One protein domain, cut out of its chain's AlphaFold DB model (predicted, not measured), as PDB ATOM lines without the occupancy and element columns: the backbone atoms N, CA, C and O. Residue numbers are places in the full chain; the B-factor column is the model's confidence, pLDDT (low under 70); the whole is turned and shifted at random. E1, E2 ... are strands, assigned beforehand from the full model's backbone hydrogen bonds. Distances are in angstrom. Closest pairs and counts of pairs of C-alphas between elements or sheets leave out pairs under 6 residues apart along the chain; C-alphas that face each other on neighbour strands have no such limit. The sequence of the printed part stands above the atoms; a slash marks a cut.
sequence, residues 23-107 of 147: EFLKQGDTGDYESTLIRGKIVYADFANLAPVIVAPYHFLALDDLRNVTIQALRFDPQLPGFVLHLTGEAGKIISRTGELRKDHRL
ATOM      1  N   GLU A  23     189.892 122.483 215.217       82.69
ATOM      2  CA  GLU A  23     189.849 123.527 216.246       82.69
ATOM      3  C   GLU A  23     190.822 124.656 215.917       82.69
ATOM      4  O   GLU A  23     191.970 124.421 215.540       82.69
ATOM      5  N   PHE A  24     190.364 125.893 216.090       84.00
ATOM      6  CA  PHE A  24     191.155 127.095 215.825       84.00
ATOM      7  C   PHE A  24     191.753 127.632 217.129       84.00
ATOM      8  O   PHE A  24     191.251 128.598 217.704       84.00
ATOM      9  N   LEU A  25     192.803 126.956 217.611       82.44
ATOM     10  CA  LEU A  25     193.473 127.244 218.883       82.44
ATOM     11  C   LEU A  25     194.919 127.703 218.664       82.44
ATOM     12  O   LEU A  25     195.638 127.160 217.826       82.44
ATOM     13  N   LYS A  26     195.341 128.690 219.446       82.25
ATOM     14  CA  LYS A  26     196.720 129.122 219.665       82.25
ATOM     15  C   LYS A  26     197.045 128.828 221.123       82.25
ATOM     16  O   LYS A  26     196.192 129.011 221.980       82.25
ATOM     17  N   GLN A  27     198.257 128.387 221.418       78.69
ATOM     18  CA  GLN A  27     198.717 128.350 222.800       78.69
ATOM     19  C   GLN A  27     199.273 129.732 223.166       78.69
ATOM     20  O   GLN A  27     200.133 130.253 222.454       78.69
ATOM     21  N   GLY A  28     198.722 130.341 224.213       76.38
ATOM     22  CA  GLY A  28     199.197 131.597 224.781       76.38
ATOM     23  C   GLY A  28     200.472 131.400 225.599       76.38
ATOM     24  O   GLY A  28     200.870 130.276 225.914       76.38
ATOM     25  N   ASP A  29     201.101 132.507 225.978       80.75
ATOM     26  CA  ASP A  29     202.409 132.501 226.649       80.75
ATOM     27  C   ASP A  29     202.365 131.869 228.056       80.75
ATOM     28  O   ASP A  29     203.383 131.409 228.571       80.75
ATOM     29  N   THR A  30     201.180 131.800 228.671       81.94
ATOM     30  CA  THR A  30     200.924 131.136 229.963       81.94
ATOM     31  C   THR A  30     200.657 129.635 229.835       81.94
ATOM     32  O   THR A  30     200.480 128.950 230.841       81.94
ATOM     33  N   GLY A  31     200.618 129.105 228.610       75.62
ATOM     34  CA  GLY A  31     200.201 127.735 228.318       75.62
ATOM     35  C   GLY A  31     198.686 127.560 228.169       75.62
ATOM     36  O   GLY A  31     198.255 126.467 227.801       75.62
ATOM     37  N   ASP A  32     197.898 128.615 228.395       78.06
ATOM     38  CA  ASP A  32     196.453 128.621 228.159       78.06
ATOM     39  C   ASP A  32     196.118 128.595 226.660       78.06
ATOM     40  O   ASP A  32     196.930 128.954 225.808       78.06
ATOM     41  N   TYR A  33     194.896 128.182 226.319       79.44
ATOM     42  CA  TYR A  33     194.414 128.242 224.940       79.44
ATOM     43  C   TYR A  33     193.842 129.630 224.623       79.44
ATOM     44  O   TYR A  33     192.992 130.141 225.346       79.44
ATOM     45  N   GLU A  34     194.248 130.187 223.487       78.56
ATOM     46  CA  GLU A  34     193.731 131.388 222.826       78.56
ATOM     47  C   GLU A  34     193.114 131.001 221.471       78.56
ATOM     48  O   GLU A  34     193.432 129.957 220.909       78.56
ATOM     49  N   SER A  35     192.210 131.806 220.914       79.31
ATOM     50  CA  SER A  35     191.683 131.536 219.568       79.31
ATOM     51  C   SER A  35     192.621 132.092 218.494       79.31
ATOM     52  O   SER A  35     193.076 133.230 218.596       79.31
ATOM     53  N   THR A  36     192.872 131.323 217.428       81.00
ATOM     54  CA  THR A  36     193.551 131.826 216.210       81.00
ATOM     55  C   THR A  36     192.606 132.561 215.268       81.00
ATOM     56  O   THR A  36     193.040 133.126 214.261       81.00
ATOM     57  N   LEU A  37     191.304 132.547 215.558       81.31
ATOM     58  CA  LEU A  37     190.303 133.111 214.677       81.31
ATOM     59  C   LEU A  37     190.262 134.636 214.823       81.31
ATOM     60  O   LEU A  37     189.808 135.177 215.832       81.31
ATOM     61  N   ILE A  38     190.695 135.330 213.771       79.88
ATOM     62  CA  ILE A  38     190.563 136.788 213.666       79.88
ATOM     63  C   ILE A  38     189.134 137.147 213.247       79.88
ATOM     64  O   ILE A  38     188.552 138.089 213.769       79.88
ATOM     65  N   ARG A  39     188.534 136.392 212.320       82.94
ATOM     66  CA  ARG A  39     187.120 136.510 211.936       82.94
ATOM     67  C   ARG A  39     186.672 135.248 211.206       82.94
ATOM     68  O   ARG A  39     187.437 134.692 210.424       82.94
ATOM     69  N   GLY A  40     185.423 134.837 211.408       82.75
ATOM     70  CA  GLY A  40     184.817 133.726 210.676       82.75
ATOM     71  C   GLY A  40     183.381 134.008 210.245       82.75
ATOM     72  O   GLY A  40     182.705 134.888 210.781       82.75
ATOM     73  N   LYS A  41     182.912 133.244 209.260       87.12
ATOM     74  CA  LYS A  41     181.524 133.242 208.797       87.12
ATOM     75  C   LYS A  41     181.119 131.803 208.497       87.12
ATOM     76  O   LYS A  41     181.805 131.137 207.730       87.12
ATOM     77  N   ILE A  42     180.008 131.351 209.067       84.81
ATOM     78  CA  ILE A  42     179.399 130.057 208.746       84.81
ATOM     79  C   ILE A  42     178.224 130.320 207.805       84.81
ATOM     80  O   ILE A  42     177.381 131.180 208.077       84.81
ATOM     81  N   VAL A  43     178.195 129.602 206.685       85.88
ATOM     82  CA  VAL A  43     177.128 129.656 205.683       85.88
ATOM     83  C   VAL A  43     176.598 128.246 205.481       85.88
ATOM     84  O   VAL A  43     177.380 127.317 205.296       85.88
ATOM     85  N   TYR A  44     175.278 128.101 205.498       84.62
ATOM     86  CA  TYR A  44     174.605 126.832 205.252       84.62
ATOM     87  C   TYR A  44     174.247 126.740 203.769       84.62
ATOM     88  O   TYR A  44     173.382 127.476 203.301       84.62
ATOM     89  N   ALA A  45     174.940 125.873 203.026       81.38
ATOM     90  CA  ALA A  45     174.809 125.782 201.568       81.38
ATOM     91  C   ALA A  45     173.368 125.481 201.119       81.38
ATOM     92  O   ALA A  45     172.871 126.123 200.195       81.38
ATOM     93  N   ASP A  46     172.682 124.586 201.831       81.06
ATOM     94  CA  ASP A  46     171.303 124.181 201.522       81.06
ATOM     95  C   ASP A  46     170.252 125.217 201.950       81.06
ATOM     96  O   ASP A  46     169.080 125.113 201.592       81.06
ATOM     97  N   PHE A  47     170.661 126.248 202.696       80.25
ATOM     98  CA  PHE A  47     169.773 127.276 203.224       80.25
ATOM     99  C   PHE A  47     170.254 128.671 202.813       80.25
ATOM    100  O   PHE A  47     170.648 129.487 203.644       80.25
ATOM    101  N   ALA A  48     170.183 128.970 201.513       77.12
ATOM    102  CA  ALA A  48     170.663 130.236 200.942       77.12
ATOM    103  C   ALA A  48     170.022 131.501 201.556       77.12
ATOM    104  O   ALA A  48     170.629 132.570 201.538       77.12
ATOM    105  N   ASN A  49     168.815 131.379 202.118       78.00
ATOM    106  CA  ASN A  49     168.081 132.485 202.738       78.00
ATOM    107  C   ASN A  49     168.447 132.714 204.217       78.00
ATOM    108  O   ASN A  49     168.009 133.704 204.803       78.00
ATOM    109  N   LEU A  50     169.221 131.815 204.839       81.50
ATOM    110  CA  LEU A  50     169.641 131.967 206.230       81.50
ATOM    111  C   LEU A  50     170.761 133.003 206.342       81.50
ATOM    112  O   LEU A  50     171.781 132.940 205.648       81.50
ATOM    113  N   ALA A  51     170.579 133.949 207.266       84.19
ATOM    114  CA  ALA A  51     171.610 134.919 207.588       84.19
ATOM    115  C   ALA A  51     172.874 134.183 208.074       84.19
ATOM    116  O   ALA A  51     172.794 133.334 208.967       84.19
ATOM    117  N   PRO A  52     174.051 134.496 207.517       86.25
ATOM    118  CA  PRO A  52     175.280 133.842 207.927       86.25
ATOM    119  C   PRO A  52     175.630 134.105 209.387       86.25
ATOM    120  O   PRO A  52     175.529 135.237 209.865       86.25
ATOM    121  N   VAL A  53     176.140 133.086 210.074       86.06
ATOM    122  CA  VAL A  53     176.609 133.244 211.452       86.06
ATOM    123  C   VAL A  53     177.997 133.869 211.426       86.06
ATOM    124  O   VAL A  53     178.940 133.286 210.889       86.06
ATOM    125  N   ILE A  54     178.130 135.056 212.013       88.75
ATOM    126  CA  ILE A  54     179.418 135.736 212.151       88.75
ATOM    127  C   ILE A  54     180.106 135.252 213.426       88.75
ATOM    128  O   ILE A  54     179.554 135.355 214.520       88.75
ATOM    129  N   VAL A  55     181.329 134.748 213.279       85.75
ATOM    130  CA  VAL A  55     182.204 134.388 214.396       85.75
ATOM    131  C   VAL A  55     183.180 135.542 214.609       85.75
ATOM    132  O   VAL A  55     183.956 135.888 213.712       85.75
ATOM    133  N   ALA A  56     183.078 136.182 215.771       84.56
ATOM    134  CA  ALA A  56     183.884 137.341 216.132       84.56
ATOM    135  C   ALA A  56     185.352 136.950 216.417       84.56
ATOM    136  O   ALA A  56     185.622 135.778 216.704       84.56
ATOM    137  N   PRO A  57     186.293 137.913 216.357       82.06
ATOM    138  CA  PRO A  57     187.664 137.690 216.802       82.06
ATOM    139  C   PRO A  57     187.715 137.134 218.228       82.06
ATOM    140  O   PRO A  57     186.851 137.449 219.050       82.06
ATOM    141  N   TYR A  58     188.733 136.327 218.527       79.94
ATOM    142  CA  TYR A  58     188.975 135.722 219.848       79.94
ATOM    143  C   TYR A  58     187.922 134.704 220.314       79.94
ATOM    144  O   TYR A  58     188.065 134.112 221.381       79.94
ATOM    145  N   HIS A  59     186.881 134.445 219.519       82.94
ATOM    146  CA  HIS A  59     185.970 133.336 219.775       82.94
ATOM    147  C   HIS A  59     186.628 132.033 219.341       82.94
ATOM    148  O   HIS A  59     187.161 131.927 218.235       82.94
ATOM    149  N   PHE A  60     186.554 131.019 220.190       84.75
ATOM    150  CA  PHE A  60     186.949 129.672 219.815       84.75
ATOM    151  C   PHE A  60     185.910 129.096 218.868       84.75
ATOM    152  O   PHE A  60     184.714 129.234 219.124       84.75
ATOM    153  N   LEU A  61     186.358 128.421 217.815       86.31
ATOM    154  CA  LEU A  61     185.506 127.654 216.919       86.31
ATOM    155  C   LEU A  61     186.021 126.216 216.874       86.31
ATOM    156  O   LEU A  61     187.199 125.984 216.598       86.31
ATOM    157  N   ALA A  62     185.128 125.274 217.150       86.69
ATOM    158  CA  ALA A  62     185.371 123.847 217.028       86.69
ATOM    159  C   ALA A  62     184.329 123.243 216.083       86.69
ATOM    160  O   ALA A  62     183.121 123.427 216.267       86.69
ATOM    161  N   LEU A  63     184.819 122.539 215.068       88.00
ATOM    162  CA  LEU A  63     184.021 121.758 214.131       88.00
ATOM    163  C   LEU A  63     184.263 120.284 214.441       88.00
ATOM    164  O   LEU A  63     185.404 119.838 214.376       88.00
ATOM    165  N   ASP A  64     183.213 119.551 214.790       88.69
ATOM    166  CA  ASP A  64     183.259 118.164 215.268       88.69
ATOM    167  C   ASP A  64     182.329 117.270 214.430       88.69
ATOM    168  O   ASP A  64     181.358 117.753 213.841       88.69
ATOM    169  N   ASP A  65     182.602 115.957 214.421       87.56
ATOM    170  CA  ASP A  65     181.889 114.955 213.599       87.56
ATOM    171  C   ASP A  65     181.863 115.380 212.124       87.56
ATOM    172  O   ASP A  65     180.815 115.523 211.491       87.56
ATOM    173  N   LEU A  66     183.062 115.667 211.615       87.38
ATOM    174  CA  LEU A  66     183.285 116.113 210.249       87.38
ATOM    175  C   LEU A  66     183.104 114.960 209.255       87.38
ATOM    176  O   LEU A  66     183.711 113.897 209.397       87.38
ATOM    177  N   ARG A  67     182.299 115.186 208.215       88.19
ATOM    178  CA  ARG A  67     182.038 114.232 207.129       88.19
ATOM    179  C   ARG A  67     182.195 114.929 205.790       88.19
ATOM    180  O   ARG A  67     181.768 116.066 205.618       88.19
ATOM    181  N   ASN A  68     182.834 114.248 204.840       85.88
ATOM    182  CA  ASN A  68     183.044 114.755 203.479       85.88
ATOM    183  C   ASN A  68     183.699 116.155 203.430       85.88
ATOM    184  O   ASN A  68     183.465 116.929 202.503       85.88
ATOM    185  N   VAL A  69     184.513 116.503 204.437       85.31
ATOM    186  CA  VAL A  69     185.171 117.812 204.509       85.31
ATOM    187  C   VAL A  69     186.314 117.886 203.510       85.31
ATOM    188  O   VAL A  69     187.214 117.052 203.503       85.31
ATOM    189  N   THR A  70     186.294 118.939 202.701       82.31
ATOM    190  CA  THR A  70     187.328 119.275 201.727       82.31
ATOM    191  C   THR A  70     187.833 120.689 201.989       82.31
ATOM    192  O   THR A  70     187.044 121.625 202.158       82.31
ATOM    193  N   ILE A  71     189.157 120.855 202.000       83.69
ATOM    194  CA  ILE A  71     189.796 122.172 201.979       83.69
ATOM    195  C   ILE A  71     189.775 122.661 200.534       83.69
ATOM    196  O   ILE A  71     190.472 122.118 199.683       83.69
ATOM    197  N   GLN A  72     188.962 123.673 200.249       82.12
ATOM    198  CA  GLN A  72     188.833 124.215 198.895       82.12
ATOM    199  C   GLN A  72     189.948 125.199 198.559       82.12
ATOM    200  O   GLN A  72     190.430 125.243 197.430       82.12
ATOM    201  N   ALA A  73     190.330 126.026 199.529       79.12
ATOM    202  CA  ALA A  73     191.363 127.025 199.338       79.12
ATOM    203  C   ALA A  73     192.041 127.368 200.661       79.12
ATOM    204  O   ALA A  73     191.389 127.498 201.698       79.12
ATOM    205  N   LEU A  74     193.347 127.585 200.576       83.94
ATOM    206  CA  LEU A  74     194.150 128.236 201.595       83.94
ATOM    207  C   LEU A  74     194.785 129.457 200.931       83.94
ATOM    208  O   LEU A  74     195.583 129.309 200.008       83.94
ATOM    209  N   ARG A  75     194.378 130.659 201.337       83.69
ATOM    210  CA  ARG A  75     194.898 131.913 200.781       83.69
ATOM    211  C   ARG A  75     195.683 132.659 201.841       83.69
ATOM    212  O   ARG A  75     195.199 132.847 202.954       83.69
ATOM    213  N   PHE A  76     196.870 133.106 201.466       81.38
ATOM    214  CA  PHE A  76     197.655 134.040 202.252       81.38
ATOM    215  C   PHE A  76     197.558 135.411 201.588       81.38
ATOM    216  O   PHE A  76     197.853 135.535 200.399       81.38
ATOM    217  N   ASP A  77     197.109 136.411 202.338       80.62
ATOM    218  CA  ASP A  77     197.098 137.801 201.896       80.62
ATOM    219  C   ASP A  77     198.140 138.556 202.728       80.62
ATOM    220  O   ASP A  77     197.944 138.702 203.932       80.62
ATOM    221  N   PRO A  78     199.246 139.033 202.135       81.44
ATOM    222  CA  PRO A  78     200.291 139.726 202.881       81.44
ATOM    223  C   PRO A  78     199.827 141.058 203.497       81.44
ATOM    224  O   PRO A  78     200.533 141.596 204.348       81.44
ATOM    225  N   GLN A  79     198.674 141.602 203.089       83.19
ATOM    226  CA  GLN A  79     198.100 142.818 203.674       83.19
ATOM    227  C   GLN A  79     197.197 142.543 204.882       83.19
ATOM    228  O   GLN A  79     196.892 143.471 205.634       83.19
ATOM    229  N   LEU A  80     196.765 141.296 205.086       76.00
ATOM    230  CA  LEU A  80     195.901 140.910 206.197       76.00
ATOM    231  C   LEU A  80     196.661 139.986 207.155       76.00
ATOM    232  O   LEU A  80     197.303 139.034 206.723       76.00
ATOM    233  N   PRO A  81     196.581 140.211 208.477       74.81
ATOM    234  CA  PRO A  81     197.145 139.259 209.420       74.81
ATOM    235  C   PRO A  81     196.402 137.917 209.300       74.81
ATOM    236  O   PRO A  81     195.179 137.867 209.424       74.81
ATOM    237  N   GLY A  82     197.148 136.832 209.077       75.62
ATOM    238  CA  GLY A  82     196.636 135.458 209.071       75.62
ATOM    239  C   GLY A  82     196.507 134.820 207.684       75.62
ATOM    240  O   GLY A  82     197.097 135.261 206.704       75.62
ATOM    241  N   PHE A  83     195.755 133.722 207.616       78.75
ATOM    242  CA  PHE A  83     195.418 133.025 206.375       78.75
ATOM    243  C   PHE A  83     193.907 132.813 206.294       78.75
ATOM    244  O   PHE A  83     193.224 132.661 207.306       78.75
ATOM    245  N   VAL A  84     193.381 132.778 205.077       82.19
ATOM    246  CA  VAL A  84     191.977 132.484 204.804       82.19
ATOM    247  C   VAL A  84     191.859 131.017 204.420       82.19
ATOM    248  O   VAL A  84     192.420 130.582 203.414       82.19
ATOM    249  N   LEU A  85     191.114 130.259 205.221       83.88
ATOM    250  CA  LEU A  85     190.823 128.850 204.986       83.88
ATOM    251  C   LEU A  85     189.365 128.694 204.554       83.88
ATOM    252  O   LEU A  85     188.452 129.068 205.288       83.88
ATOM    253  N   HIS A  86     189.144 128.130 203.370       83.94
ATOM    254  CA  HIS A  86     187.814 127.769 202.884       83.94
ATOM    255  C   HIS A  86     187.618 126.261 202.999       83.94
ATOM    256  O   HIS A  86     188.331 125.478 202.367       83.94
ATOM    257  N   LEU A  87     186.628 125.876 203.799       86.06
ATOM    258  CA  LEU A  87     186.238 124.494 204.050       86.06
ATOM    259  C   LEU A  87     184.813 124.282 203.558       86.06
ATOM    260  O   LEU A  87     183.947 125.126 203.789       86.06
ATOM    261  N   THR A  88     184.561 123.134 202.944       84.94
ATOM    262  CA  THR A  88     183.202 122.678 202.639       84.94
ATOM    263  C   THR A  88     183.031 121.231 203.029       84.94
ATOM    264  O   THR A  88     183.921 120.425 202.775       84.94
ATOM    265  N   GLY A  89     181.886 120.906 203.608       85.62
ATOM    266  CA  GLY A  89     181.525 119.561 204.023       85.62
ATOM    267  C   GLY A  89     180.430 119.614 205.076       85.62
ATOM    268  O   GLY A  89     179.845 120.670 205.328       85.62
ATOM    269  N   GLU A  90     180.186 118.480 205.709       85.94
ATOM    270  CA  GLU A  90     179.207 118.335 206.776       85.94
ATOM    271  C   GLU A  90     179.922 118.363 208.131       85.94
ATOM    272  O   GLU A  90     180.926 117.679 208.334       85.94
ATOM    273  N   ALA A  91     179.400 119.151 209.067       86.12
ATOM    274  CA  ALA A  91     179.844 119.150 210.455       86.12
ATOM    275  C   ALA A  91     178.670 118.737 211.342       86.12
ATOM    276  O   ALA A  91     177.658 119.441 211.406       86.12
ATOM    277  N   GLY A  92     178.796 117.608 212.038       82.62
ATOM    278  CA  GLY A  92     177.767 117.147 212.972       82.62
ATOM    279  C   GLY A  92     177.617 118.070 214.184       82.62
ATOM    280  O   GLY A  92     176.535 118.141 214.773       82.62
ATOM    281  N   LYS A  93     178.674 118.812 214.547       85.94
ATOM    282  CA  LYS A  93     178.660 119.822 215.614       85.94
ATOM    283  C   LYS A  93     179.482 121.049 215.231       85.94
ATOM    284  O   LYS A  93     180.622 120.932 214.785       85.94
ATOM    285  N   ILE A  94     178.907 122.228 215.465       86.25
ATOM    286  CA  ILE A  94     179.562 123.520 215.248       86.25
ATOM    287  C   ILE A  94     179.440 124.310 216.544       86.25
ATOM    288  O   ILE A  94     178.380 124.849 216.856       86.25
ATOM    289  N   ILE A  95     180.518 124.360 217.317       86.25
ATOM    290  CA  ILE A  95     180.517 124.983 218.640       86.25
ATOM    291  C   ILE A  95     181.407 126.213 218.588       86.25
ATOM    292  O   ILE A  95     182.584 126.117 218.244       86.25
ATOM    293  N   SER A  96     180.865 127.364 218.987       85.06
ATOM    294  CA  SER A  96     181.689 128.519 219.334       85.06
ATOM    295  C   SER A  96     181.740 128.721 220.840       85.06
ATOM    296  O   SER A  96     180.713 128.570 221.509       85.06
ATOM    297  N   ARG A  97     182.892 129.119 221.379       82.44
ATOM    298  CA  ARG A  97     183.028 129.492 222.791       82.44
ATOM    299  C   ARG A  97     183.586 130.905 222.936       82.44
ATOM    300  O   ARG A  97     184.546 131.261 222.256       82.44
ATOM    301  N   THR A  98     183.021 131.657 223.874       80.75
ATOM    302  CA  THR A  98     183.513 132.971 224.304       80.75
ATOM    303  C   THR A  98     183.628 132.959 225.825       80.75
ATOM    304  O   THR A  98     182.611 132.924 226.518       80.75
ATOM    305  N   GLY A  99     184.853 132.924 226.357       76.00
ATOM    306  CA  GLY A  99     185.072 132.689 227.789       76.00
ATOM    307  C   GLY A  99     184.484 131.340 228.224       76.00
ATOM    308  O   GLY A  99     184.831 130.304 227.659       76.00
ATOM    309  N   GLU A 100     183.562 131.344 229.188       71.62
ATOM    310  CA  GLU A 100     182.861 130.132 229.648       71.62
ATOM    311  C   GLU A 100     181.622 129.772 228.808       71.62
ATOM    312  O   GLU A 100     181.181 128.619 228.799       71.62
ATOM    313  N   LEU A 101     181.070 130.730 228.057       73.88
ATOM    314  CA  LEU A 101     179.831 130.545 227.304       73.88
ATOM    315  C   LEU A 101     180.081 129.720 226.042       73.88
ATOM    316  O   LEU A 101     180.877 130.098 225.180       73.88
ATOM    317  N   ARG A 102     179.361 128.602 225.912       81.81
ATOM    318  CA  ARG A 102     179.342 127.760 224.709       81.81
ATOM    319  C   ARG A 102     178.040 127.987 223.950       81.81
ATOM    320  O   ARG A 102     176.964 127.872 224.530       81.81
ATOM    321  N   LYS A 103     178.144 128.263 222.653       83.75
ATOM    322  CA  LYS A 103     177.009 128.371 221.737       83.75
ATOM    323  C   LYS A 103     177.133 127.312 220.648       83.75
ATOM    324  O   LYS A 103     178.148 127.263 219.954       83.75
ATOM    325  N   ASP A 104     176.112 126.472 220.540       86.31
ATOM    326  CA  ASP A 104     175.945 125.531 219.433       86.31
ATOM    327  C   ASP A 104     175.253 126.264 218.277       86.31
ATOM    328  O   ASP A 104     174.266 126.974 218.488       86.31
ATOM    329  N   HIS A 105     175.806 126.139 217.075       84.50
ATOM    330  CA  HIS A 105     175.289 126.780 215.865       84.50
ATOM    331  C   HIS A 105     174.517 125.827 214.965       84.50
ATOM    332  O   HIS A 105     174.084 126.241 213.893       84.50
ATOM    333  N   ARG A 106     174.325 124.567 215.360       83.75
ATOM    334  CA  ARG A 106     173.526 123.618 214.581       83.75
ATOM    335  C   ARG A 106     172.127 124.165 214.317       83.75
ATOM    336  O   ARG A 106     171.473 124.693 215.213       83.75
ATOM    337  N   LEU A 107     171.661 123.961 213.089       80.06
ATOM    338  CA  LEU A 107     170.262 124.181 212.749       80.06
ATOM    339  C   LEU A 107     169.403 123.190 213.532       80.06
ATOM    340  O   LEU A 107     169.663 121.980 213.525       80.06
TER     341      LEU A 107
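What this domain is: This is residues 23 to 107 of the 147 residues of an uncharacterized protein of Gammaproteobacteria bacterium (UniProt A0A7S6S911). What shape is this? A long ribbon of two strands, E5 and E6, folds sharply over near its middle into a V, with E7 beside one arm of E6. Two small hairpins meet the ribbon with few contacts: E1-E2 comes near the first residue of E5, Phe 60, and E3-E4 comes near Leu 61 of E5 and Ser 96 of E6 through Val 55 of E4. What is it built of? The 85 printed residues hold seven named strands, E1 to E7 in order, and no named helix; the class is all strand, with an antiparallel sheet E5-E6-E7. How large is it? It is compact, with a radius of gyration of the C-alphas of 13.6 A and spans of 41 by 33 by 23 A.

How they stand to each other: How is the largest sheet joined? E5, residues 60 to 76, and E6, residues 83 to 98, form an antiparallel hairpin at 153 degrees, with N 67 and O 90 2.8 A apart. E7, residues 101 to 104, forms a hairpin with E6, N 103 to O 96 at 2.8 A, and completes a meander, each strand the antiparallel neighbour of the one before. What stands near it? E1, residues 25 to 27, and E2, residues 33 to 35, form a hairpin, N 26 to O 34 at 2.7 A; the closest C-alphas of E2 and E5, Ser 35 and Phe 60, are 5.1 A apart. E3, residues 40 to 42, and E4, residues 53 to 55, form another, N 40 to O 55 at 2.9 A; the closest C-alphas of E4 and E6, Val 55 and Ser 96, are 7.7 A apart.

Where its parts are: Where do the long strands bend? E5, 21.0 A from first to last C-alpha, bends by 135 degrees at C-alpha 66, (183.285, 116.113, 210.249); E6, 21.5 A, bends by 131 degrees at residue 90. Where are the ends? E1 begins at C-alpha 25, (193.473, 127.244, 218.883), and E7 ends at C-alpha 104, (175.945, 125.531, 219.433).

The domain as a whole: How far does it reach? The two C-alphas farthest apart, Thr 30 and Asn 49, are 42.7 A apart. Is it unbroken and confident? The printed part has no cut and no long link, and no printed residue is under 70 in pLDDT.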